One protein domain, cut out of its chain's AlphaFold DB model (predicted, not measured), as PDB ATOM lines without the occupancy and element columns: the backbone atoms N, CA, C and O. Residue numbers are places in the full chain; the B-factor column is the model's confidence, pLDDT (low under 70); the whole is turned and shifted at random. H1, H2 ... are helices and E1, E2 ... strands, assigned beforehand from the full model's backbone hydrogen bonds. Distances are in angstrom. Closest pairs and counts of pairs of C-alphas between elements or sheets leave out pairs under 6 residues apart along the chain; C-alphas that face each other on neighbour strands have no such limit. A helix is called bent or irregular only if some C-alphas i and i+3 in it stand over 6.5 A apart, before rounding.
ATOM      1  N   ALA A 206     238.378 183.318 263.045       94.31
ATOM      2  CA  ALA A 206     237.955 182.882 261.721       94.31
ATOM      3  C   ALA A 206     237.521 184.040 260.803       94.31
ATOM      4  O   ALA A 206     237.581 183.877 259.583       94.31
ATOM      5  N   ASN A 207     237.156 185.213 261.341       96.31
ATOM      6  CA  ASN A 207     236.752 186.380 260.551       96.31
ATOM      7  C   ASN A 207     237.810 186.773 259.505       96.31
ATOM      8  O   ASN A 207     237.463 187.078 258.365       96.31
ATOM      9  N   TRP A 208     239.102 186.691 259.845       95.31
ATOM     10  CA  TRP A 208     240.197 187.047 258.934       95.31
ATOM     11  C   TRP A 208     240.288 186.149 257.700       95.31
ATOM     12  O   TRP A 208     240.711 186.605 256.640       95.31
ATOM     13  N   SER A 209     239.831 184.897 257.790       95.88
ATOM     14  CA  SER A 209     239.810 183.984 256.639       95.88
ATOM     15  C   SER A 209     238.860 184.453 255.524       95.88
ATOM     16  O   SER A 209     239.081 184.148 254.348       95.88
ATOM     17  N   ALA A 210     237.842 185.244 255.880       96.81
ATOM     18  CA  ALA A 210     236.866 185.808 254.957       96.81
ATOM     19  C   ALA A 210     237.298 187.159 254.368       96.81
ATOM     20  O   ALA A 210     236.649 187.647 253.445       96.81
ATOM     21  N   VAL A 211     238.370 187.778 254.869       97.75
ATOM     22  CA  VAL A 211     238.808 189.113 254.435       97.75
ATOM     23  C   VAL A 211     239.518 189.035 253.076       97.75
ATOM     24  O   VAL A 211     240.381 188.184 252.832       97.75
ATOM     25  N   GLU A 212     239.124 189.916 252.155       97.38
ATOM     26  CA  GLU A 212     239.844 190.205 250.908       97.38
ATOM     27  C   GLU A 212     240.930 191.247 251.157       97.38
ATOM     28  O   GLU A 212     242.082 191.060 250.762       97.38
ATOM     29  N   GLY A 213     240.573 192.319 251.858       96.31
ATOM     30  CA  GLY A 213     241.494 193.387 252.179       96.31
ATOM     31  C   GLY A 213     240.906 194.383 253.163       96.31
ATOM     32  O   GLY A 213     239.701 194.438 253.409       96.31
ATOM     33  N   VAL A 214     241.802 195.185 253.719       96.94
ATOM     34  CA  VAL A 214     241.473 196.291 254.607       96.94
ATOM     35  C   VAL A 214     241.825 197.581 253.883       96.94
ATOM     36  O   VAL A 214     242.880 197.692 253.250       96.94
ATOM     37  N   TYR A 215     240.920 198.545 253.949       95.56
ATOM     38  CA  TYR A 215     241.003 199.800 253.226       95.56
ATOM     39  C   TYR A 215     240.557 200.947 254.120       95.56
ATOM     40  O   TYR A 215     239.954 200.752 255.172       95.56
ATOM     41  N   PHE A 216     240.828 202.160 253.663       89.75
ATOM     42  CA  PHE A 216     240.312 203.376 254.259       89.75
ATOM     43  C   PHE A 216     239.556 204.161 253.221       89.75
ATOM     44  O   PHE A 216     240.043 204.339 252.102       89.75
ATOM     45  N   ARG A 217     238.398 204.674 253.621       87.94
ATOM     46  CA  ARG A 217     237.637 205.632 252.836       87.94
ATOM     47  C   ARG A 217     237.650 206.973 253.551       87.94
ATOM     48  O   ARG A 217     237.343 207.044 254.734       87.94
ATOM     49  N   ALA A 218     237.979 208.031 252.826       76.19
ATOM     50  CA  ALA A 218     237.752 209.390 253.281       76.19
ATOM     51  C   ALA A 218     236.240 209.657 253.291       76.19
ATOM     52  O   ALA A 218     235.595 209.683 252.242       76.19
ATOM     53  N   ALA A 219     235.684 209.844 254.478       70.94
ATOM     54  CA  ALA A 219     234.333 210.309 254.708       70.94
ATOM     55  C   ALA A 219     234.349 211.777 255.135       70.94
ATOM     56  O   ALA A 219     235.293 212.299 255.728       70.94
ATOM     57  N   THR A 220     233.282 212.475 254.777       59.28
ATOM     58  CA  THR A 220     233.128 213.889 255.096       59.28
ATOM     59  C   THR A 220     232.308 214.010 256.373       59.28
ATOM     60  O   THR A 220     231.107 213.748 256.365       59.28
ATOM     61  N   GLY A 221     232.960 214.396 257.467       55.84
ATOM     62  CA  GLY A 221     232.320 214.691 258.743       55.84
ATOM     63  C   GLY A 221     232.106 216.191 258.925       55.84
ATOM     64  O   GLY A 221     232.832 217.017 258.369       55.84
ATOM     65  N   VAL A 222     231.123 216.573 259.739       45.34
ATOM     66  CA  VAL A 222     231.013 217.951 260.234       45.34
ATOM     67  C   VAL A 222     231.605 217.978 261.633       45.34
ATOM     68  O   VAL A 222     230.991 217.525 262.598       45.34
ATOM     69  N   GLY A 223     232.823 218.492 261.725       49.28
ATOM     70  CA  GLY A 223     233.540 218.680 262.966       49.28
ATOM     71  C   GLY A 223     232.976 219.829 263.798       49.28
ATOM     72  O   GLY A 223     232.077 220.586 263.413       49.28
ATOM     73  N   VAL A 224     233.560 219.975 264.981       41.00
ATOM     74  CA  VAL A 224     233.287 221.070 265.910       41.00
ATOM     75  C   VAL A 224     233.447 222.422 265.181       41.00
ATOM     76  O   VAL A 224     234.437 222.650 264.494       41.00
ATOM     77  N   GLY A 225     232.468 223.328 265.284       42.56
ATOM     78  CA  GLY A 225     232.538 224.639 264.611       42.56
ATOM     79  C   GLY A 225     231.895 224.706 263.223       42.56
ATOM     80  O   GLY A 225     231.991 225.752 262.588       42.56
ATOM     81  N   GLY A 226     231.266 223.626 262.738       43.78
ATOM     82  CA  GLY A 226     230.741 223.565 261.366       43.78
ATOM     83  C   GLY A 226     231.842 223.370 260.318       43.78
ATOM     84  O   GLY A 226     231.588 223.484 259.122       43.78
ATOM     85  N   MET A 227     233.070 223.086 260.766       43.75
ATOM     86  CA  MET A 227     234.175 222.733 259.889       43.75
ATOM     87  C   MET A 227     233.882 221.380 259.262       43.75
ATOM     88  O   MET A 227     233.585 220.419 259.964       43.75
ATOM     89  N   VAL A 228     234.020 221.291 257.948       47.81
ATOM     90  CA  VAL A 228     234.036 219.993 257.295       47.81
ATOM     91  C   VAL A 228     235.402 219.359 257.524       47.81
ATOM     92  O   VAL A 228     236.426 219.914 257.123       47.81
ATOM     93  N   VAL A 229     235.408 218.238 258.237       53.75
ATOM     94  CA  VAL A 229     236.600 217.443 258.523       53.75
ATOM     95  C   VAL A 229     236.595 216.225 257.612       53.75
ATOM     96  O   VAL A 229     235.556 215.607 257.388       53.75
ATOM     97  N   ILE A 230     237.761 215.889 257.064       59.34
ATOM     98  CA  ILE A 230     237.945 214.587 256.434       59.34
ATOM     99  C   ILE A 230     238.199 213.608 257.570       59.34
ATOM    100  O   ILE A 230     239.231 213.671 258.239       59.34
ATOM    101  N   GLU A 231     237.233 212.737 257.805       70.75
ATOM    102  CA  GLU A 231     237.419 211.557 258.632       70.75
ATOM    103  C   GLU A 231     237.817 210.420 257.699       70.75
ATOM    104  O   GLU A 231     237.360 210.362 256.562       70.75
ATOM    105  N   TYR A 232     238.703 209.533 258.130       77.69
ATOM    106  CA  TYR A 232     238.935 208.311 257.372       77.69
ATOM    107  C   TYR A 232     238.367 207.155 258.168       77.69
ATOM    108  O   TYR A 232     238.719 206.959 259.332       77.69
ATOM    109  N   GLU A 233     237.499 206.404 257.515       85.56
ATOM    110  CA  GLU A 233     236.797 205.270 258.088       85.56
ATOM    111  C   GLU A 233     237.507 203.981 257.653       85.56
ATOM    112  O   GLU A 233     237.747 203.794 256.450       85.56
ATOM    113  N   PRO A 234     237.871 203.094 258.595       90.94
ATOM    114  CA  PRO A 234     238.383 201.774 258.265       90.94
ATOM    115  C   PRO A 234     237.266 200.903 257.681       90.94
ATOM    116  O   PRO A 234     236.195 200.736 258.266       90.94
ATOM    117  N   LEU A 235     237.535 200.326 256.516       95.25
ATOM    118  CA  LEU A 235     236.608 199.488 255.774       95.25
ATOM    119  C   LEU A 235     237.239 198.120 255.520       95.25
ATOM    120  O   LEU A 235     238.305 198.008 254.913       95.25
ATOM    121  N   ILE A 236     236.551 197.072 255.954       97.50
ATOM    122  CA  ILE A 236     236.922 195.685 255.698       97.50
ATOM    123  C   ILE A 236     236.111 195.204 254.504       97.50
ATOM    124  O   ILE A 236     234.881 195.247 254.523       97.50
ATOM    125  N   LEU A 237     236.801 194.753 253.461       98.06
ATOM    126  CA  LEU A 237     236.185 194.108 252.311       98.06
ATOM    127  C   LEU A 237     236.320 192.597 252.474       98.06
ATOM    128  O   LEU A 237     237.424 192.075 252.644       98.06
ATOM    129  N   PHE A 238     235.197 191.888 252.436       98.38
ATOM    130  CA  PHE A 238     235.154 190.433 252.515       98.38
ATOM    131  C   PHE A 238     235.113 189.803 251.123       98.38
ATOM    132  O   PHE A 238     234.582 190.380 250.175       98.38
ATOM    133  N   ARG A 239     235.637 188.580 251.005       98.25
ATOM    134  CA  ARG A 239     235.718 187.804 249.755       98.25
ATOM    135  C   ARG A 239     234.356 187.468 249.147       98.25
ATOM    136  O   ARG A 239     234.287 187.183 247.958       98.25
ATOM    137  N   ASP A 240     233.290 187.504 249.941       97.50
ATOM    138  CA  ASP A 240     231.910 187.286 249.491       97.50
ATOM    139  C   ASP A 240     231.282 188.525 248.816       97.50
ATOM    140  O   ASP A 240     230.123 188.485 248.405       97.50
ATOM    141  N   GLY A 241     232.032 189.628 248.700       97.94
ATOM    142  CA  GLY A 241     231.553 190.890 248.136       97.94
ATOM    143  C   GLY A 241     230.797 191.769 249.136       97.94
ATOM    144  O   GLY A 241     230.254 192.801 248.742       97.94
ATOM    145  N   SER A 242     230.743 191.400 250.419       98.19
ATOM    146  CA  SER A 242     230.236 192.272 251.482       98.19
ATOM    147  C   SER A 242     231.339 193.166 252.055       98.19
ATOM    148  O   SER A 242     232.529 192.854 251.976       98.19
ATOM    149  N   SER A 243     230.953 194.315 252.605       97.75
ATOM    150  CA  SER A 243     231.861 195.242 253.286       97.75
ATOM    151  C   SER A 243     231.379 195.541 254.701       97.75
ATOM    152  O   SER A 243     230.173 195.509 254.955       97.75
ATOM    153  N   TYR A 244     232.304 195.867 255.601       97.12
ATOM    154  CA  TYR A 244     232.016 196.264 256.979       97.12
ATOM    155  C   TYR A 244     232.874 197.456 257.405       97.12
ATOM    156  O   TYR A 244     234.102 197.408 257.331       97.12
ATOM    157  N   GLU A 245     232.218 198.525 257.844       94.50
ATOM    158  CA  GLU A 245     232.841 199.684 258.484       94.50
ATOM    159  C   GLU A 245     233.144 199.329 259.945       94.50
ATOM    160  O   GLU A 245     232.242 199.294 260.791       94.50
ATOM    161  N   ILE A 246     234.410 199.005 260.226       92.81
ATOM    162  CA  ILE A 246     234.835 198.559 261.556       92.81
ATOM    163  C   ILE A 246     234.936 199.739 262.525       92.81
ATOM    164  O   ILE A 246     235.224 200.873 262.150       92.81
ATOM    165  N   ASP A 247     234.659 199.463 263.793       87.81
ATOM    166  CA  ASP A 247     234.722 200.439 264.875       87.81
ATOM    167  C   ASP A 247     236.043 200.309 265.653       87.81
ATOM    168  O   ASP A 247     237.081 199.927 265.118       87.81
ATOM    169  N   ASP A 248     236.005 200.601 266.950       86.81
ATOM    170  CA  ASP A 248     237.150 200.467 267.835       86.81
ATOM    171  C   ASP A 248     237.680 199.033 268.013       86.81
ATOM    172  O   ASP A 248     238.891 198.849 268.137       86.81
ATOM    173  N   ALA A 249     236.804 198.030 268.102       91.81
ATOM    174  CA  ALA A 249     237.186 196.669 268.487       91.81
ATOM    175  C   ALA A 249     238.021 195.961 267.408       91.81
ATOM    176  O   ALA A 249     237.816 196.179 266.217       91.81
ATOM    177  N   ALA A 250     238.933 195.078 267.823       94.38
ATOM    178  CA  ALA A 250     239.618 194.183 266.894       94.38
ATOM    179  C   ALA A 250     238.603 193.278 266.175       94.38
ATOM    180  O   ALA A 250     237.646 192.816 266.792       94.38
ATOM    181  N   LEU A 251     238.817 192.984 264.886       95.62
ATOM    182  CA  LEU A 251     237.849 192.231 264.068       95.62
ATOM    183  C   LEU A 251     237.499 190.860 264.666       95.62
ATOM    184  O   LEU A 251     236.373 190.389 264.568       95.62
ATOM    185  N   GLU A 252     238.471 190.211 265.282       95.50
ATOM    186  CA  GLU A 252     238.340 188.898 265.918       95.50
ATOM    187  C   GLU A 252     237.684 188.926 267.305       95.50
ATOM    188  O   GLU A 252     237.455 187.874 267.898       95.50
ATOM    189  N   ASP A 253     237.314 190.110 267.791       94.44
ATOM    190  CA  ASP A 253     236.443 190.292 268.953       94.44
ATOM    191  C   ASP A 253     235.012 190.694 268.540       94.44
ATOM    192  O   ASP A 253     234.155 190.889 269.403       94.44
ATOM    193  N   VAL A 254     234.740 190.808 267.232       94.69
ATOM    194  CA  VAL A 254     233.427 191.168 266.679       94.69
ATOM    195  C   VAL A 254     232.699 189.917 266.193       94.69
ATOM    196  O   VAL A 254     233.153 189.244 265.263       94.69
ATOM    197  N   ASP A 255     231.522 189.645 266.755       96.62
ATOM    198  CA  ASP A 255     230.568 188.729 266.132       96.62
ATOM    199  C   ASP A 255     229.920 189.439 264.936       96.62
ATOM    200  O   ASP A 255     229.034 190.284 265.086       96.62
ATOM    201  N   LEU A 256     230.386 189.129 263.724       96.25
ATOM    202  CA  LEU A 256     229.904 189.780 262.503       96.25
ATOM    203  C   LEU A 256     228.418 189.517 262.229       96.25
ATOM    204  O   LEU A 256     227.786 190.316 261.536       96.25
ATOM    205  N   THR A 257     227.853 188.424 262.747       96.19
ATOM    206  CA  THR A 257     226.434 188.100 262.563       96.19
ATOM    207  C   THR A 257     225.582 188.968 263.477       96.19
ATOM    208  O   THR A 257     224.654 189.629 263.002       96.19
ATOM    209  N   GLU A 258     225.929 189.031 264.764       96.50
ATOM    210  CA  GLU A 258     225.237 189.896 265.725       96.50
ATOM    211  C   GLU A 258     225.408 191.379 265.374       96.50
ATOM    212  O   GLU A 258     224.432 192.131 265.358       96.50
ATOM    213  N   GLU A 259     226.618 191.805 265.006       95.75
ATOM    214  CA  GLU A 259     226.907 193.190 264.622       95.75
ATOM    215  C   GLU A 259     226.118 193.595 263.365       95.75
ATOM    216  O   GLU A 259     225.636 194.725 263.277       95.75
ATOM    217  N   ARG A 260     225.905 192.676 262.411       95.81
ATOM    218  CA  ARG A 260     225.070 192.926 261.222       95.81
ATOM    219  C   ARG A 260     223.604 193.156 261.568       95.81
ATOM    220  O   ARG A 260     222.962 193.988 260.927       95.81
ATOM    221  N   ILE A 261     223.086 192.463 262.579       96.00
ATOM    222  CA  ILE A 261     221.722 192.660 263.085       96.00
ATOM    223  C   ILE A 261     221.632 193.977 263.864       96.00
ATOM    224  O   ILE A 261     220.702 194.757 263.656       96.00
ATOM    225  N   ALA A 262     222.606 194.250 264.734       95.94
ATOM    226  CA  ALA A 262     222.605 195.419 265.606       95.94
ATOM    227  C   ALA A 262     222.879 196.732 264.852       95.94
ATOM    228  O   ALA A 262     222.303 197.773 265.178       95.94
ATOM    229  N   LYS A 263     223.762 196.706 263.846       95.12
ATOM    230  CA  LYS A 263     224.242 197.891 263.118       95.12
ATOM    231  C   LYS A 263     224.254 197.661 261.601       95.12
ATOM    232  O   LYS A 263     225.296 197.819 260.962       95.12
ATOM    233  N   PRO A 264     223.094 197.390 260.974       96.19
ATOM    234  CA  PRO A 264     223.018 197.056 259.549       96.19
ATOM    235  C   PRO A 264     223.573 198.155 258.633       96.19
ATOM    236  O   PRO A 264     224.042 197.866 257.539       96.19
ATOM    237  N   ARG A 265     223.576 199.420 259.085       94.62
ATOM    238  CA  ARG A 265     224.112 200.559 258.321       94.62
ATOM    239  C   ARG A 265     225.623 200.514 258.086       94.62
ATOM    240  O   ARG A 265     226.073 201.148 257.143       94.62
ATOM    241  N   ARG A 266     226.373 199.776 258.912       94.06
ATOM    242  CA  ARG A 266     227.828 199.592 258.764       94.06
ATOM    243  C   ARG A 266     228.196 198.538 257.729       94.06
ATOM    244  O   ARG A 266     229.373 198.348 257.444       94.06
ATOM    245  N   PHE A 267     227.207 197.823 257.201       97.12
ATOM    246  CA  PHE A 267     227.415 196.787 256.208       97.12
ATOM    247  C   PHE A 267     227.012 197.290 254.829       97.12
ATOM    248  O   PHE A 267     226.040 198.029 254.661       97.12
ATOM    249  N   GLY A 268     227.770 196.861 253.830       97.00
ATOM    250  CA  GLY A 268     227.546 197.211 252.439       97.00
ATOM    251  C   GLY A 268     227.945 196.081 251.504       97.00
ATOM    252  O   GLY A 268     228.167 194.939 251.916       97.00
ATOM    253  N   ARG A 269     228.022 196.414 250.222       98.19
ATOM    254  CA  ARG A 269     228.535 195.545 249.167       98.19
ATOM    255  C   ARG A 269     229.647 196.246 248.419       98.19
ATOM    256  O   ARG A 269     229.658 197.472 248.330       98.19
ATOM    257  N   TRP A 270     230.539 195.468 247.834       98.19
ATOM    258  CA  TRP A 270     231.576 195.991 246.969       98.19
ATOM    259  C   TRP A 270     231.795 195.104 245.750       98.19
ATOM    260  O   TRP A 270     231.550 193.898 245.769       98.19
ATOM    261  N   THR A 271     232.281 195.719 244.680       98.00
ATOM    262  CA  THR A 271     232.836 195.024 243.517       98.00
ATOM    263  C   THR A 271     234.123 195.713 243.086       98.00
ATOM    264  O   THR A 271     234.349 196.883 243.403       98.00
ATOM    265  N   ARG A 272     234.996 194.990 242.378       97.31
ATOM    266  CA  ARG A 272     236.283 195.513 241.911       97.31
ATOM    267  C   ARG A 272     236.522 195.179 240.449       97.31
ATOM    268  O   ARG A 272     236.281 194.057 240.014       97.31
ATOM    269  N   SER A 273     237.070 196.147 239.723       96.31
ATOM    270  CA  SER A 273     237.597 195.990 238.368       96.31
ATOM    271  C   SER A 273     238.929 196.735 238.262       96.31
ATOM    272  O   SER A 273     238.982 197.967 238.291       96.31
ATOM    273  N   GLY A 274     240.038 195.990 238.217       93.25
ATOM    274  CA  GLY A 274     241.386 196.560 238.287       93.25
ATOM    275  C   GLY A 274     241.625 197.334 239.593       93.25
ATOM    276  O   GLY A 274     241.572 196.750 240.679       93.25
ATOM    277  N   ASN A 275     241.872 198.644 239.483       93.00
ATOM    278  CA  ASN A 275     242.048 199.564 240.618       93.00
ATOM    279  C   ASN A 275     240.774 200.338 240.994       93.00
ATOM    280  O   ASN A 275     240.819 201.177 241.895       93.00
ATOM    281  N   ARG A 276     239.645 200.084 240.323       95.62
ATOM    282  CA  ARG A 276     238.352 200.679 240.675       95.62
ATOM    283  C   ARG A 276     237.547 199.744 241.563       95.62
ATOM    284  O   ARG A 276     237.437 198.554 241.274       95.62
ATOM    285  N   PHE A 277     236.977 200.319 242.609       97.19
ATOM    286  CA  PHE A 277     236.099 199.685 243.577       97.19
ATOM    287  C   PHE A 277     234.764 200.420 243.565       97.19
ATOM    288  O   PHE A 277     234.730 201.632 243.759       97.19
ATOM    289  N   VAL A 278     233.668 199.698 243.373       97.50
ATOM    290  CA  VAL A 278     232.325 200.257 243.541       97.50
ATOM    291  C   VAL A 278     231.828 199.829 244.908       97.50
ATOM    292  O   VAL A 278     231.623 198.640 245.135       97.50
ATOM    293  N   LEU A 279     231.667 200.786 245.819       96.12
ATOM    294  CA  LEU A 279     231.151 200.560 247.166       96.12
ATOM    295  C   LEU A 279     229.676 200.954 247.216       96.12
ATOM    296  O   LEU A 279     229.326 202.074 246.854       96.12
ATOM    297  N   THR A 280     228.822 200.065 247.700       96.56
ATOM    298  CA  THR A 280     227.389 200.310 247.871       96.56
ATOM    299  C   THR A 280     227.047 200.162 249.345       96.56
ATOM    300  O   THR A 280     227.027 199.049 249.874       96.56
ATOM    301  N   GLY A 281     226.812 201.289 250.015       92.00
ATOM    302  CA  GLY A 281     226.436 201.321 251.427       92.00
ATOM    303  C   GLY A 281     224.974 200.935 251.663       92.00
ATOM    304  O   GLY A 281     224.241 200.557 250.747       92.00
ATOM    305  N   ALA A 282     224.521 201.085 252.908       87.75
ATOM    306  CA  ALA A 282     223.139 200.796 253.295       87.75
ATOM    307  C   ALA A 282     222.091 201.730 252.655       87.75
ATOM    308  O   ALA A 282     220.905 201.413 252.660       87.75
ATOM    309  N   ASP A 283     222.508 202.870 252.095       87.12
ATOM    310  CA  ASP A 283     221.644 203.765 251.317       87.12
ATOM    311  C   ASP A 283     221.411 203.279 249.872       87.12
ATOM    312  O   ASP A 283     220.631 203.883 249.136       87.12
ATOM    313  N   GLY A 284     222.085 202.196 249.467       92.00
ATOM    314  CA  GLY A 284     221.975 201.586 248.146       92.00
ATOM    315  C   GLY A 284     222.650 202.376 247.026       92.00
ATOM    316  O   GLY A 284     222.537 201.981 245.866       92.00
ATOM    317  N   LYS A 285     223.347 203.478 247.330       92.06
ATOM    318  CA  LYS A 285     223.974 204.316 246.304       92.06
ATOM    319  C   LYS A 285     225.380 203.805 245.992       92.06
ATOM    320  O   LYS A 285     226.212 203.753 246.899       92.06
ATOM    321  N   PRO A 286     225.674 203.450 244.729       94.62
ATOM    322  CA  PRO A 286     227.017 203.049 244.343       94.62
ATOM    323  C   PRO A 286     227.961 204.256 244.363       94.62
ATOM    324  O   PRO A 286     227.627 205.336 243.872       94.62
ATOM    325  N   GLN A 287     229.153 204.055 244.913       90.25
ATOM    326  CA  GLN A 287     230.231 205.033 244.975       90.25
ATOM    327  C   GLN A 287     231.467 204.458 244.287       90.25
ATOM    328  O   GLN A 287     232.045 203.471 244.750       90.25
ATOM    329  N   ASP A 288     231.881 205.090 243.192       92.44
ATOM    330  CA  ASP A 288     233.108 204.741 242.484       92.44
ATOM    331  C   ASP A 288     234.330 205.268 243.241       92.44
ATOM    332  O   ASP A 288     234.481 206.468 243.470       92.44
ATOM    333  N   ASN A 289     235.222 204.357 243.612       90.88
ATOM    334  CA  ASN A 289     236.427 204.632 244.376       90.88
ATOM    335  C   ASN A 289     237.636 204.091 243.618       90.88
ATOM    336  O   ASN A 289     237.720 202.905 243.304       90.88
ATOM    337  N   THR A 290     238.599 204.957 243.315       91.38
ATOM    338  CA  THR A 290     239.871 204.522 242.725       91.38
ATOM    339  C   THR A 290     240.882 204.316 243.843       91.38
ATOM    340  O   THR A 290     241.067 205.201 244.676       91.38
ATOM    341  N   LEU A 291     241.532 203.152 243.875       90.25
ATOM    342  CA  LEU A 291     242.575 202.849 244.850       90.25
ATOM    343  C   LEU A 291     243.725 203.859 244.735       90.25
ATOM    344  O   LEU A 291     244.207 204.109 243.635       90.25
ATOM    345  N   GLN A 292     244.153 204.423 245.868       84.56
ATOM    346  CA  GLN A 292     245.104 205.544 245.959       84.56
ATOM    347  C   GLN A 292     244.620 206.850 245.301       84.56
ATOM    348  O   GLN A 292     245.398 207.781 245.124       84.56
ATOM    349  N   GLY A 293     243.331 206.966 244.970       76.44
ATOM    350  CA  GLY A 293     242.748 208.124 244.283       76.44
ATOM    351  C   GLY A 293     242.462 209.339 245.173       76.44
ATOM    352  O   GLY A 293     241.678 210.196 244.781       76.44
ATOM    353  N   GLY A 294     243.028 209.412 246.380       72.25
ATOM    354  CA  GLY A 294     242.824 210.530 247.310       72.25
ATOM    355  C   GLY A 294     241.708 210.319 248.341       72.25
ATOM    356  O   GLY A 294     241.794 210.857 249.441       72.25
ATOM    357  N   SER A 295     240.688 209.517 248.025       78.25
ATOM    358  CA  SER A 295     239.567 209.217 248.932       78.25
ATOM    359  C   SER A 295     239.465 207.749 249.338       78.25
ATOM    360  O   SER A 295     238.625 207.409 250.167       78.25
ATOM    361  N   PHE A 296     240.287 206.872 248.758       89.00
ATOM    362  CA  PHE A 296     240.256 205.438 249.021       89.00
ATOM    363  C   PHE A 296     241.661 204.841 248.954       89.00
ATOM    364  O   PHE A 296     242.341 204.951 247.932       89.00
ATOM    365  N   PHE A 297     242.110 204.208 250.034       89.69
ATOM    366  CA  PHE A 297     243.492 203.756 250.194       89.69
ATOM    367  C   PHE A 297     243.548 202.358 250.787       89.69
ATOM    368  O   PHE A 297     242.659 201.954 251.531       89.69
ATOM    369  N   LYS A 298     244.620 201.624 250.491       94.56
ATOM    370  CA  LYS A 298     244.864 200.330 251.130       94.56
ATOM    371  C   LYS A 298     245.339 200.533 252.570       94.56
ATOM    372  O   LYS A 298     246.089 201.470 252.847       94.56
ATOM    373  N   ALA A 299     244.931 199.643 253.456       93.62
ATOM    374  CA  ALA A 299     245.440 199.539 254.809       93.62
ATOM    375  C   ALA A 299     246.388 198.341 254.915       93.62
ATOM    376  O   ALA A 299     246.189 197.325 254.243       93.62
ATOM    377  N   TYR A 300     247.405 198.453 255.761       95.25
ATOM    378  CA  TYR A 300     248.386 197.395 255.988       95.25
ATOM    379  C   TYR A 300     248.395 196.967 257.456       95.25
ATOM    380  O   TYR A 300     248.270 197.821 258.331       95.25
ATOM    381  N   PRO A 301     248.524 195.668 257.755       95.00
ATOM    382  CA  PRO A 301     248.744 195.212 259.122       95.00
ATOM    383  C   PRO A 301     250.153 195.589 259.600       95.00
ATOM    384  O   PRO A 301     250.994 196.028 258.813       95.00
ATOM    385  N   ALA A 302     250.415 195.378 260.888       92.00
ATOM    386  CA  ALA A 302     251.778 195.234 261.381       92.00
ATOM    387  C   ALA A 302     252.457 194.016 260.731       92.00
ATOM    388  O   ALA A 302     251.802 192.999 260.474       92.00
ATOM    389  N   ASP A 303     253.764 194.106 260.477       89.88
ATOM    390  CA  ASP A 303     254.518 192.987 259.911       89.88
ATOM    391  C   ASP A 303     254.570 191.810 260.902       89.88
ATOM    392  O   ASP A 303     254.541 191.979 262.125       89.88
ATOM    393  N   ALA A 304     254.685 190.584 260.385       80.94
ATOM    394  CA  ALA A 304     254.819 189.402 261.229       80.94
ATOM    395  C   ALA A 304     256.076 189.515 262.115       80.94
ATOM    396  O   ALA A 304     257.199 189.609 261.619       80.94
ATOM    397  N   GLY A 305     255.885 189.506 263.437       75.50
ATOM    398  CA  GLY A 305     256.971 189.684 264.404       75.50
ATOM    399  C   GLY A 305     257.372 191.140 264.667       75.50
ATOM    400  O   GLY A 305     258.330 191.368 265.408       75.50
ATOM    401  N   GLU A 306     256.650 192.126 264.126       84.06
ATOM    402  CA  GLU A 306     256.801 193.535 264.497       84.06
ATOM    403  C   GLU A 306     256.355 193.736 265.951       84.06
ATOM    404  O   GLU A 306     255.177 193.874 266.267       84.06
ATOM    405  N   ARG A 307     257.324 193.722 266.871       74.62
ATOM    406  CA  ARG A 307     257.054 193.829 268.314       74.62
ATOM    407  C   ARG A 307     256.848 195.260 268.797       74.62
ATOM    408  O   ARG A 307     256.375 195.447 269.915       74.62
ATOM    409  N   ALA A 308     257.234 196.258 268.004       77.75
ATOM    410  CA  ALA A 308     257.159 197.647 268.424       77.75
ATOM    411  C   ALA A 308     256.966 198.613 267.257       77.75
ATOM    412  O   ALA A 308     257.683 198.547 266.262       77.75
ATOM    413  N   ILE A 309     256.073 199.583 267.460       78.31
ATOM    414  CA  ILE A 309     255.874 200.702 266.534       78.31
ATOM    415  C   ILE A 309     256.886 201.824 266.811       78.31
ATOM    416  O   ILE A 309     257.207 202.602 265.919       78.31
ATOM    417  N   ALA A 310     257.399 201.900 268.052       78.19
ATOM    418  CA  ALA A 310     258.413 202.851 268.531       78.19
ATOM    419  C   ALA A 310     258.242 204.298 268.010       78.19
ATOM    420  O   ALA A 310     259.218 204.970 267.674       78.19
ATOM    421  N   ARG A 311     256.994 204.779 267.922       82.00
ATOM    422  CA  ARG A 311     256.629 206.089 267.366       82.00
ATOM    423  C   ARG A 311     255.619 206.814 268.233       82.00
ATOM    424  O   ARG A 311     254.842 206.228 268.987       82.00
ATOM    425  N   THR A 312     255.610 208.132 268.079       78.81
ATOM    426  CA  THR A 312     254.506 208.957 268.550       78.81
ATOM    427  C   THR A 312     253.503 209.137 267.424       78.81
ATOM    428  O   THR A 312     253.859 209.627 266.362       78.81
ATOM    429  N   TYR A 313     252.245 208.847 267.710       76.94
ATOM    430  CA  TYR A 313     251.112 209.181 266.871       76.94
ATOM    431  C   TYR A 313     250.283 210.267 267.533       76.94
ATOM    432  O   TYR A 313     250.006 210.221 268.734       76.94
ATOM    433  N   ARG A 314     249.870 211.246 266.744       68.19
ATOM    434  CA  ARG A 314     249.000 212.340 267.137       68.19
ATOM    435  C   ARG A 314     247.812 212.362 266.189       68.19
ATOM    436  O   ARG A 314     247.952 212.546 264.988       68.19
ATOM    437  N   ARG A 315     246.620 212.238 266.745       65.19
ATOM    438  CA  ARG A 315     245.391 212.636 266.076       65.19
ATOM    439  C   ARG A 315     245.110 214.058 266.497       65.19
ATOM    440  O   ARG A 315     244.847 214.295 267.671       65.19
ATOM    441  N   LEU A 316     245.165 214.991 265.560       49.69
ATOM    442  CA  LEU A 316     244.511 216.281 265.735       49.69
ATOM    443  C   LEU A 316     243.040 216.065 265.375       49.69
ATOM    444  O   LEU A 316     242.691 216.027 264.201       49.69
ATOM    445  N   SER A 317     242.178 215.866 266.368       46.09
ATOM    446  CA  SER A 317     240.753 216.134 266.184       46.09
ATOM    447  C   SER A 317     240.514 217.553 266.663       46.09
ATOM    448  O   SER A 317     241.121 217.985 267.629       46.09
ATOM    449  N   GLY A 318     239.712 218.358 265.985       37.34
ATOM    450  CA  GLY A 318     239.575 219.727 266.450       37.34
ATOM    451  C   GLY A 318     238.828 220.645 265.527       37.34
ATOM    452  O   GLY A 318     238.986 220.597 264.312       37.34
ATOM    453  N   GLY A 319     238.005 221.470 266.158       40.53
ATOM    454  CA  GLY A 319     237.224 222.508 265.530       40.53
ATOM    455  C   GLY A 319     237.831 223.872 265.765       40.53
ATOM    456  O   GLY A 319     238.172 224.243 266.885       40.53
ATOM    457  N   GLY A 320     237.918 224.642 264.692       35.94
ATOM    458  CA  GLY A 320     238.296 226.042 264.711       35.94
ATOM    459  C   GLY A 320     237.217 226.891 264.077       35.94
ATOM    460  O   GLY A 320     236.550 226.474 263.131       35.94
ATOM    461  N   ASN A 321     237.107 228.129 264.534       39.69
ATOM    462  CA  ASN A 321     236.318 229.142 263.845       39.69
ATOM    463  C   ASN A 321     237.023 229.675 262.584       39.69
ATOM    464  O   ASN A 321     236.542 230.648 262.005       39.69
ATOM    465  N   SER A 322     238.135 229.057 262.158       40.00
ATOM    466  CA  SER A 322     238.781 229.334 260.876       40.00
ATOM    467  C   SER A 322     237.747 229.218 259.761       40.00
ATOM    468  O   SER A 322     237.619 230.162 258.993       40.00
ATOM    469  N   ALA A 323     236.881 228.186 259.826       35.91
ATOM    470  CA  ALA A 323     235.647 227.990 259.044       35.91
ATOM    471  C   ALA A 323     234.648 229.174 259.068       35.91
ATOM    472  O   ALA A 323     233.697 229.173 258.309       35.91
ATOM    473  N   MET A 324     234.837 230.174 259.933       34.81
ATOM    474  CA  MET A 324     233.949 231.313 260.219       34.81
ATOM    475  C   MET A 324     234.706 232.662 260.248       34.81
ATOM    476  O   MET A 324     234.187 233.643 260.793       34.81
ATOM    477  N   GLY A 325     235.925 232.722 259.691       34.62
ATOM    478  CA  GLY A 325     236.744 233.940 259.633       34.62
ATOM    479  C   GLY A 325     237.234 234.446 260.994       34.62
ATOM    480  O   GLY A 325     237.362 235.654 261.165       34.62
ATOM    481  N   GLY A 326     237.419 233.554 261.973       34.72
ATOM    482  CA  GLY A 326     238.120 233.867 263.218       34.72
ATOM    483  C   GLY A 326     239.544 233.313 263.231       34.72
ATOM    484  O   GLY A 326     239.897 232.438 262.438       34.72
ATOM    485  N   ASP A 327     240.342 233.825 264.165       34.78
ATOM    486  CA  ASP A 327     241.770 233.528 264.235       34.78
ATOM    487  C   ASP A 327     242.081 232.238 265.000       34.78
ATOM    488  O   ASP A 327     243.243 231.883 265.073       34.78
ATOM    489  N   VAL A 328     241.098 231.512 265.553       30.62
ATOM    490  CA  VAL A 328     241.326 230.429 266.530       30.62
ATOM    491  C   VAL A 328     240.980 229.054 265.948       30.62
ATOM    492  O   VAL A 328     239.814 228.738 265.694       30.62
ATOM    493  N   MET A 329     241.986 228.189 265.812       33.09
ATOM    494  CA  MET A 329     241.806 226.754 265.584       33.09
ATOM    495  C   MET A 329     242.037 226.004 266.892       33.09
ATOM    496  O   MET A 329     243.137 226.061 267.439       33.09
ATOM    497  N   ILE A 330     241.020 225.296 267.395       34.50
ATOM    498  CA  ILE A 330     241.213 224.373 268.513       34.50
ATOM    499  C   ILE A 330     241.407 222.971 268.001       34.50
ATOM    500  O   ILE A 330     240.609 222.435 267.243       34.50
ATOM    501  N   SER A 331     242.498 222.383 268.458       37.03
ATOM    502  CA  SER A 331     242.887 221.023 268.172       37.03
ATOM    503  C   SER A 331     242.986 220.259 269.484       37.03
ATOM    504  O   SER A 331     243.855 220.515 270.315       37.03
ATOM    505  N   VAL A 332     242.071 219.319 269.678       36.38
ATOM    506  CA  VAL A 332     242.210 218.191 270.594       36.38
ATOM    507  C   VAL A 332     243.202 217.207 269.972       36.38
ATOM    508  O   VAL A 332     242.894 216.375 269.120       36.38
ATOM    509  N   ALA A 333     244.451 217.312 270.397       43.66
ATOM    510  CA  ALA A 333     245.470 216.341 270.068       43.66
ATOM    511  C   ALA A 333     245.333 215.128 271.002       43.66
ATOM    512  O   ALA A 333     245.716 215.202 272.169       43.66
ATOM    513  N   SER A 334     244.823 214.005 270.498       57.03
ATOM    514  CA  SER A 334     245.005 212.705 271.154       57.03
ATOM    515  C   SER A 334     246.351 212.133 270.725       57.03
ATOM    516  O   SER A 334     246.629 212.034 269.532       57.03
ATOM    517  N   ARG A 335     247.206 211.774 271.680       73.69
ATOM    518  CA  ARG A 335     248.563 211.283 271.438       73.69
ATOM    519  C   ARG A 335     248.730 209.880 272.008       73.69
ATOM    520  O   ARG A 335     248.520 209.677 273.201       73.69
ATOM    521  N   TYR A 336     249.197 208.959 271.174       78.94
ATOM    522  CA  TYR A 336     249.838 207.727 271.619       78.94
ATOM    523  C   TYR A 336     251.346 207.864 271.434       78.94
ATOM    524  O   TYR A 336     251.815 208.310 270.393       78.94
ATOM    525  N   GLY A 373     249.345 204.949 280.980       72.44
ATOM    526  CA  GLY A 373     250.478 204.206 280.456       72.44
ATOM    527  C   GLY A 373     250.256 202.713 280.608       72.44
ATOM    528  O   GLY A 373     249.386 202.262 281.352       72.44
ATOM    529  N   GLY A 374     251.031 201.935 279.870       88.94
ATOM    530  CA  GLY A 374     250.939 200.491 279.954       88.94
ATOM    531  C   GLY A 374     251.857 199.790 278.974       88.94
ATOM    532  O   GLY A 374     252.786 200.387 278.426       88.94
ATOM    533  N   ARG A 375     251.582 198.511 278.737       90.81
ATOM    534  CA  ARG A 375     252.239 197.708 277.704       90.81
ATOM    535  C   ARG A 375     251.346 197.581 276.485       90.81
ATOM    536  O   ARG A 375     250.127 197.636 276.602       90.81
ATOM    537  N   TYR A 376     251.943 197.414 275.318       91.94
ATOM    538  CA  TYR A 376     251.208 197.118 274.103       91.94
ATOM    539  C   TYR A 376     251.815 195.934 273.365       91.94
ATOM    540  O   TYR A 376     252.999 195.631 273.510       91.94
ATOM    541  N   ALA A 377     250.984 195.272 272.573       91.31
ATOM    542  CA  ALA A 377     251.398 194.240 271.640       91.31
ATOM    543  C   ALA A 377     250.668 194.440 270.314       91.31
ATOM    544  O   ALA A 377     249.507 194.856 270.294       91.31
ATOM    545  N   LEU A 378     251.366 194.136 269.227       91.38
ATOM    546  CA  LEU A 378     250.804 194.093 267.891       91.38
ATOM    547  C   LEU A 378     250.699 192.652 267.425       91.38
ATOM    548  O   LEU A 378     251.640 191.875 267.575       91.38
ATOM    549  N   ASP A 379     249.560 192.341 266.830       90.44
ATOM    550  CA  ASP A 379     249.350 191.110 266.092       90.44
ATOM    551  C   ASP A 379     248.538 191.435 264.841       90.44
ATOM    552  O   ASP A 379     247.344 191.720 264.912       90.44
ATOM    553  N   HIS A 380     249.213 191.481 263.694       90.38
ATOM    554  CA  HIS A 380     248.610 191.782 262.400       90.38
ATOM    555  C   HIS A 380     247.774 193.086 262.409       90.38
ATOM    556  O   HIS A 380     248.331 194.184 262.422       90.38
ATOM    557  N   HIS A 381     246.443 192.984 262.414       94.50
ATOM    558  CA  HIS A 381     245.503 194.113 262.437       94.50
ATOM    559  C   HIS A 381     244.931 194.400 263.836       94.50
ATOM    560  O   HIS A 381     243.874 195.021 263.970       94.50
ATOM    561  N   THR A 382     245.623 193.956 264.882       93.56
ATOM    562  CA  THR A 382     245.174 194.071 266.267       93.56
ATOM    563  C   THR A 382     246.241 194.731 267.126       93.56
ATOM    564  O   THR A 382     247.384 194.280 267.209       93.56
ATOM    565  N   LEU A 383     245.843 195.801 267.815       92.38
ATOM    566  CA  LEU A 383     246.616 196.443 268.870       92.38
ATOM    567  C   LEU A 383     246.022 196.060 270.223       92.38
ATOM    568  O   LEU A 383     244.899 196.440 270.553       92.38
ATOM    569  N   THR A 384     246.798 195.354 271.035       92.12
ATOM    570  CA  THR A 384     246.446 195.074 272.429       92.12
ATOM    571  C   THR A 384     247.106 196.109 273.323       92.12
ATOM    572  O   THR A 384     248.325 196.239 273.310       92.12
ATOM    573  N   LEU A 385     246.318 196.834 274.113       89.06
ATOM    574  CA  LEU A 385     246.770 197.768 275.141       89.06
ATOM    575  C   LEU A 385     246.501 197.156 276.515       89.06
ATOM    576  O   LEU A 385     245.363 196.816 276.818       89.06
ATOM    577  N   ILE A 386     247.529 197.034 277.345       89.56
ATOM    578  CA  ILE A 386     247.459 196.492 278.704       89.56
ATOM    579  C   ILE A 386     247.802 197.631 279.658       89.56
ATOM    580  O   ILE A 386     248.942 198.094 279.667       89.56
ATOM    581  N   GLY A 387     246.815 198.122 280.404       85.12
ATOM    582  CA  GLY A 387     247.004 199.181 281.394       85.12
ATOM    583  C   GLY A 387     247.830 198.721 282.596       85.12
ATOM    584  O   GLY A 387     248.022 197.525 282.824       85.12
ATOM    585  N   GLU A 388     248.304 199.676 283.396       83.00
ATOM    586  CA  GLU A 388     248.965 199.387 284.680       83.00
ATOM    587  C   GLU A 388     248.049 198.655 285.675       83.00
ATOM    588  O   GLU A 388     248.532 197.899 286.515       83.00
ATOM    589  N   ASP A 389     246.727 198.815 285.545       79.31
ATOM    590  CA  ASP A 389     245.711 198.097 286.326       79.31
ATOM    591  C   ASP A 389     245.509 196.634 285.878       79.31
ATOM    592  O   ASP A 389     244.641 195.933 286.401       79.31
ATOM    593  N   GLY A 390     246.291 196.167 284.899       82.19
ATOM    594  CA  GLY A 390     246.209 194.825 284.328       82.19
ATOM    595  C   GLY A 390     245.053 194.632 283.349       82.19
ATOM    596  O   GLY A 390     244.951 193.564 282.744       82.19
ATOM    597  N   ARG A 391     244.191 195.638 283.141       81.19
ATOM    598  CA  ARG A 391     243.098 195.528 282.173       81.19
ATOM    599  C   ARG A 391     243.644 195.620 280.757       81.19
ATOM    600  O   ARG A 391     244.454 196.489 280.434       81.19
ATOM    601  N   SER A 392     243.149 194.744 279.893       86.19
ATOM    602  CA  SER A 392     243.504 194.728 278.478       86.19
ATOM    603  C   SER A 392     242.368 195.241 277.600       86.19
ATOM    604  O   SER A 392     241.214 194.860 277.797       86.19
ATOM    605  N   ARG A 393     242.703 196.014 276.569       87.44
ATOM    606  CA  ARG A 393     241.801 196.396 275.481       87.44
ATOM    607  C   ARG A 393     242.424 196.003 274.150       87.44
ATOM    608  O   ARG A 393     243.586 196.309 273.907       87.44
ATOM    609  N   ARG A 394     241.643 195.367 273.286       90.50
ATOM    610  CA  ARG A 394     242.056 194.983 271.935       90.50
ATOM    611  C   ARG A 394     241.339 195.869 270.931       90.50
ATOM    612  O   ARG A 394     240.119 196.021 270.976       90.50
ATOM    613  N   LEU A 395     242.128 196.534 270.104       92.00
ATOM    614  CA  LEU A 395     241.685 197.536 269.152       92.00
ATOM    615  C   LEU A 395     242.033 197.088 267.745       92.00
ATOM    616  O   LEU A 395     243.084 196.478 267.534       92.00
ATOM    617  N   PHE A 396     241.195 197.457 266.785       94.06
ATOM    618  CA  PHE A 396     241.587 197.380 265.388       94.06
ATOM    619  C   PHE A 396     242.823 198.259 265.138       94.06
ATOM    620  O   PHE A 396     242.948 199.357 265.687       94.06
ATOM    621  N   PHE A 397     243.753 197.765 264.331       94.12
ATOM    622  CA  PHE A 397     244.995 198.441 263.995       94.12
ATOM    623  C   PHE A 397     245.319 198.292 262.517       94.12
ATOM    624  O   PHE A 397     245.179 197.215 261.939       94.12
ATOM    625  N   ALA A 398     245.820 199.359 261.908       94.50
ATOM    626  CA  ALA A 398     246.404 199.287 260.580       94.50
ATOM    627  C   ALA A 398     247.289 200.499 260.290       94.50
ATOM    628  O   ALA A 398     247.013 201.609 260.736       94.50
ATOM    629  N   TYR A 399     248.314 200.309 259.473       92.56
ATOM    630  CA  TYR A 399     249.025 201.391 258.814       92.56
ATOM    631  C   TYR A 399     248.262 201.872 257.584       92.56
ATOM    632  O   TYR A 399     247.620 201.095 256.870       92.56
ATOM    633  N   GLY A 400     248.373 203.169 257.321       88.62
ATOM    634  CA  GLY A 400     247.979 203.762 256.057       88.62
ATOM    635  C   GLY A 400     248.832 203.262 254.896       88.62
ATOM    636  O   GLY A 400     249.720 202.417 255.046       88.62
ATOM    637  N   SER A 401     248.583 203.816 253.716       89.38
ATOM    638  CA  SER A 401     249.421 203.560 252.553       89.38
ATOM    639  C   SER A 401     249.802 204.827 251.818       89.38
ATOM    640  O   SER A 401     249.138 205.855 251.919       89.38
ATOM    641  N   ARG A 402     250.904 204.723 251.081       82.06
ATOM    642  CA  ARG A 402     251.483 205.775 250.250       82.06
ATOM    643  C   ARG A 402     251.973 205.196 248.924       82.06
ATOM    644  O   ARG A 402     252.264 204.000 248.855       82.06
ATOM    645  N   LYS A 403     252.184 206.081 247.940       80.94
ATOM    646  CA  LYS A 403     252.689 205.790 246.581       80.94
ATOM    647  C   LYS A 403     251.739 204.929 245.729       80.94
ATOM    648  O   LYS A 403     250.725 204.425 246.198       80.94
ATOM    649  N   ASP A 404     252.118 204.769 244.466       79.19
ATOM    650  CA  ASP A 404     251.566 203.794 243.527       79.19
ATOM    651  C   ASP A 404     252.747 203.010 242.911       79.19
ATOM    652  O   ASP A 404     253.598 203.635 242.270       79.19
ATOM    653  N   PRO A 405     252.906 201.693 243.167       85.56
ATOM    654  CA  PRO A 405     251.997 200.807 243.897       85.56
ATOM    655  C   PRO A 405     251.925 201.106 245.409       85.56
ATOM    656  O   PRO A 405     252.902 201.608 245.976       85.56
ATOM    657  N   PRO A 406     250.806 200.759 246.083       89.25
ATOM    658  CA  PRO A 406     250.625 201.015 247.510       89.25
ATOM    659  C   PRO A 406     251.707 200.354 248.373       89.25
ATOM    660  O   PRO A 406     251.995 199.162 248.239       89.25
ATOM    661  N   GLN A 407     252.281 201.127 249.291       90.25
ATOM    662  CA  GLN A 407     253.243 200.673 250.302       90.25
ATOM    663  C   GLN A 407     252.780 201.122 251.694       90.25
ATOM    664  O   GLN A 407     252.160 202.185 251.775       90.25
ATOM    665  N   PRO A 408     253.104 200.388 252.778       91.00
ATOM    666  CA  PRO A 408     252.797 200.825 254.136       91.00
ATOM    667  C   PRO A 408     253.353 202.222 254.423       91.00
ATOM    668  O   PRO A 408     254.524 202.521 254.148       91.00
ATOM    669  N   ASP A 409     252.508 203.071 254.993       88.06
ATOM    670  CA  ASP A 409     252.891 204.359 255.543       88.06
ATOM    671  C   ASP A 409     252.872 204.285 257.069       88.06
ATOM    672  O   ASP A 409     251.825 204.404 257.698       88.06
ATOM    673  N   ARG A 410     254.045 204.070 257.674       89.56
ATOM    674  CA  ARG A 410     254.172 203.987 259.137       89.56
ATOM    675  C   ARG A 410     254.005 205.343 259.825       89.56
ATOM    676  O   ARG A 410     253.911 205.377 261.050       89.56
ATOM    677  N   ASP A 411     253.946 206.436 259.067       84.75
ATOM    678  CA  ASP A 411     253.700 207.770 259.609       84.75
ATOM    679  C   ASP A 411     252.190 208.039 259.766       84.75
ATOM    680  O   ASP A 411     251.810 208.980 260.457       84.75
ATOM    681  N   MET A 412     251.323 207.174 259.221       82.88
ATOM    682  CA  MET A 412     249.870 207.198 259.402       82.88
ATOM    683  C   MET A 412     249.383 205.855 259.960       82.88
ATOM    684  O   MET A 412     249.490 204.823 259.305       82.88
ATOM    685  N   ALA A 413     248.815 205.857 261.162       87.81
ATOM    686  CA  ALA A 413     248.282 204.663 261.806       87.81
ATOM    687  C   ALA A 413     246.822 204.855 262.200       87.81
ATOM    688  O   ALA A 413     246.391 205.930 262.610       87.81
ATOM    689  N   PHE A 414     246.067 203.777 262.119       87.50
ATOM    690  CA  PHE A 414     244.674 203.696 262.494       87.50
ATOM    691  C   PHE A 414     244.601 202.839 263.740       87.50
ATOM    692  O   PHE A 414     245.150 201.740 263.775       87.50
ATOM    693  N   ILE A 415     243.989 203.387 264.780       88.62
ATOM    694  CA  ILE A 415     243.859 202.745 266.083       88.62
ATOM    695  C   ILE A 415     242.388 202.854 266.472       88.62
ATOM    696  O   ILE A 415     241.893 203.953 266.740       88.62
ATOM    697  N   GLY A 416     241.696 201.719 266.463       87.50
ATOM    698  CA  GLY A 416     240.241 201.652 266.497       87.50
ATOM    699  C   GLY A 416     239.615 202.327 265.274       87.50
ATOM    700  O   GLY A 416     240.134 202.216 264.164       87.50
ATOM    701  N   ALA A 417     238.560 203.112 265.490       78.62
ATOM    702  CA  ALA A 417     237.877 203.854 264.427       78.62
ATOM    703  C   ALA A 417     238.573 205.177 264.029       78.62
ATOM    704  O   ALA A 417     237.968 206.042 263.399       78.62
ATOM    705  N   SER A 418     239.814 205.417 264.468       78.62
ATOM    706  CA  SER A 418     240.455 206.739 264.403       78.62
ATOM    707  C   SER A 418     241.807 206.728 263.700       78.62
ATOM    708  O   SER A 418     242.644 205.872 263.976       78.62
ATOM    709  N   VAL A 419     242.065 207.754 262.883       80.56
ATOM    710  CA  VAL A 419     243.379 208.000 262.262       80.56
ATOM    711  C   VAL A 419     244.270 208.824 263.167       80.56
ATOM    712  O   VAL A 419     243.837 209.818 263.755       80.56
ATOM    713  N   PHE A 420     245.543 208.468 263.196       80.38
ATOM    714  CA  PHE A 420     246.608 209.229 263.806       80.38
ATOM    715  C   PHE A 420     247.771 209.369 262.824       80.38
ATOM    716  O   PHE A 420     248.083 208.439 262.084       80.38
ATOM    717  N   SER A 421     248.454 210.510 262.852       78.31
ATOM    718  CA  SER A 421     249.680 210.727 262.085       78.31
ATOM    719  C   SER A 421     250.852 211.039 263.006       78.31
ATOM    720  O   SER A 421     250.669 211.486 264.140       78.31
ATOM    721  N   GLN A 422     252.075 210.783 262.561       73.94
ATOM    722  CA  GLN A 422     253.255 211.216 263.292       73.94
ATOM    723  C   GLN A 422     253.264 212.757 263.372       73.94
ATOM    724  O   GLN A 422     252.936 213.418 262.387       73.94
TER     725      GLN A 422
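This is residues 206 to 336 and 373 to 422 of the 424 residues of an uncharacterized protein of Methylobacterium sp. Leaf112 (UniProt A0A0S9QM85). A strongly curled seven-stranded sheet folds back on itself, its E6 E5 E4 leaf over its E2 E1 E7 leaf; a twisted five-stranded sheet, E10 to E14, packs face to face with this sheet, strands crossed, and a ribbon, E8 and E9, crosses the five-stranded sheet nearly at right angles. Two short helices, H1 and H2, only graze the large sheet, and H3 lies at the ribbon's far turn. The 181 printed residues hold, in order, H1 E1 E2 E3 H2 E4 E5 E6 E7 E8 H3 E9 E10 E11 E12 E13 E14; the sheets, E6 E5 E4 E3 E2 E1 E7, E10 E11 E12 E13 E14 and E8 E9, are antiparallel. The class is mostly strand, and the whole is compact, with a radius of gyration of the C-alphas of 17.1 A and spans of 48 by 43 by 37 A.

H1, residues 206 to 210, begins at C-alpha 206 (237.955, 182.882, 261.721). E1, 211 to 222, is 30.4 A long and E2, 228 to 238, 30.0 A; E3 is 242 to 245, H2 256 to 262. E4, 267 to 273, is 20.6 A long; E5 is 276 to 280, E6 286 to 290, E7 296 to 298, E8 312 to 317, H3 321 to 324. E9, 328 to 336, is 24.8 A long, E10 is 373 to 379, E11 382 to 387. E12, 392 to 402, is 31.3 A long; E13, 407 to 415, bends by 85 degrees at residue 411; E14, 418 to 421, ends at C-alpha 421 (249.680, 210.727, 262.085).

In the folded sheet, one sheet bent into two facing leaves, E3 is the hinge. E1 and E2 form a hairpin, with N 215 and O 235 at 2.8 A; N 216 of E1 and O 297 of E7 are 2.8 A apart. E1 E2 E3, E4 E5 E6 and E10 to E14 are meanders, each strand the antiparallel neighbour of the one before. In the hairpin E12 and E13, N 400 and O 412 are 2.8 A apart. The closest C-alphas of E2 and E14 are Tyr 232 and Val 419, 6.6 A; those of E8 and E14 are Arg 315 and Phe 420, 4.3 A. In E8 and E9, N 315 and O 334 are 2.8 A apart. In H2 every O i to N i+4 pair is within hydrogen-bond range; in H1 0 of 1 is, but 2 of 2 O i to N i+3 pairs are; H3 is too short for an O i to N i+4 pair.

The farthest C-alphas, Ala 206 and Gly 325, are 51.1 A apart. Residues 337 to 372 are cut out, with 9.5 A between C-alphas 336 and 373. E7 to E8 is a long link of 13 residues. Confidence is under 70 at residues 220 to 230 and 314 to 334.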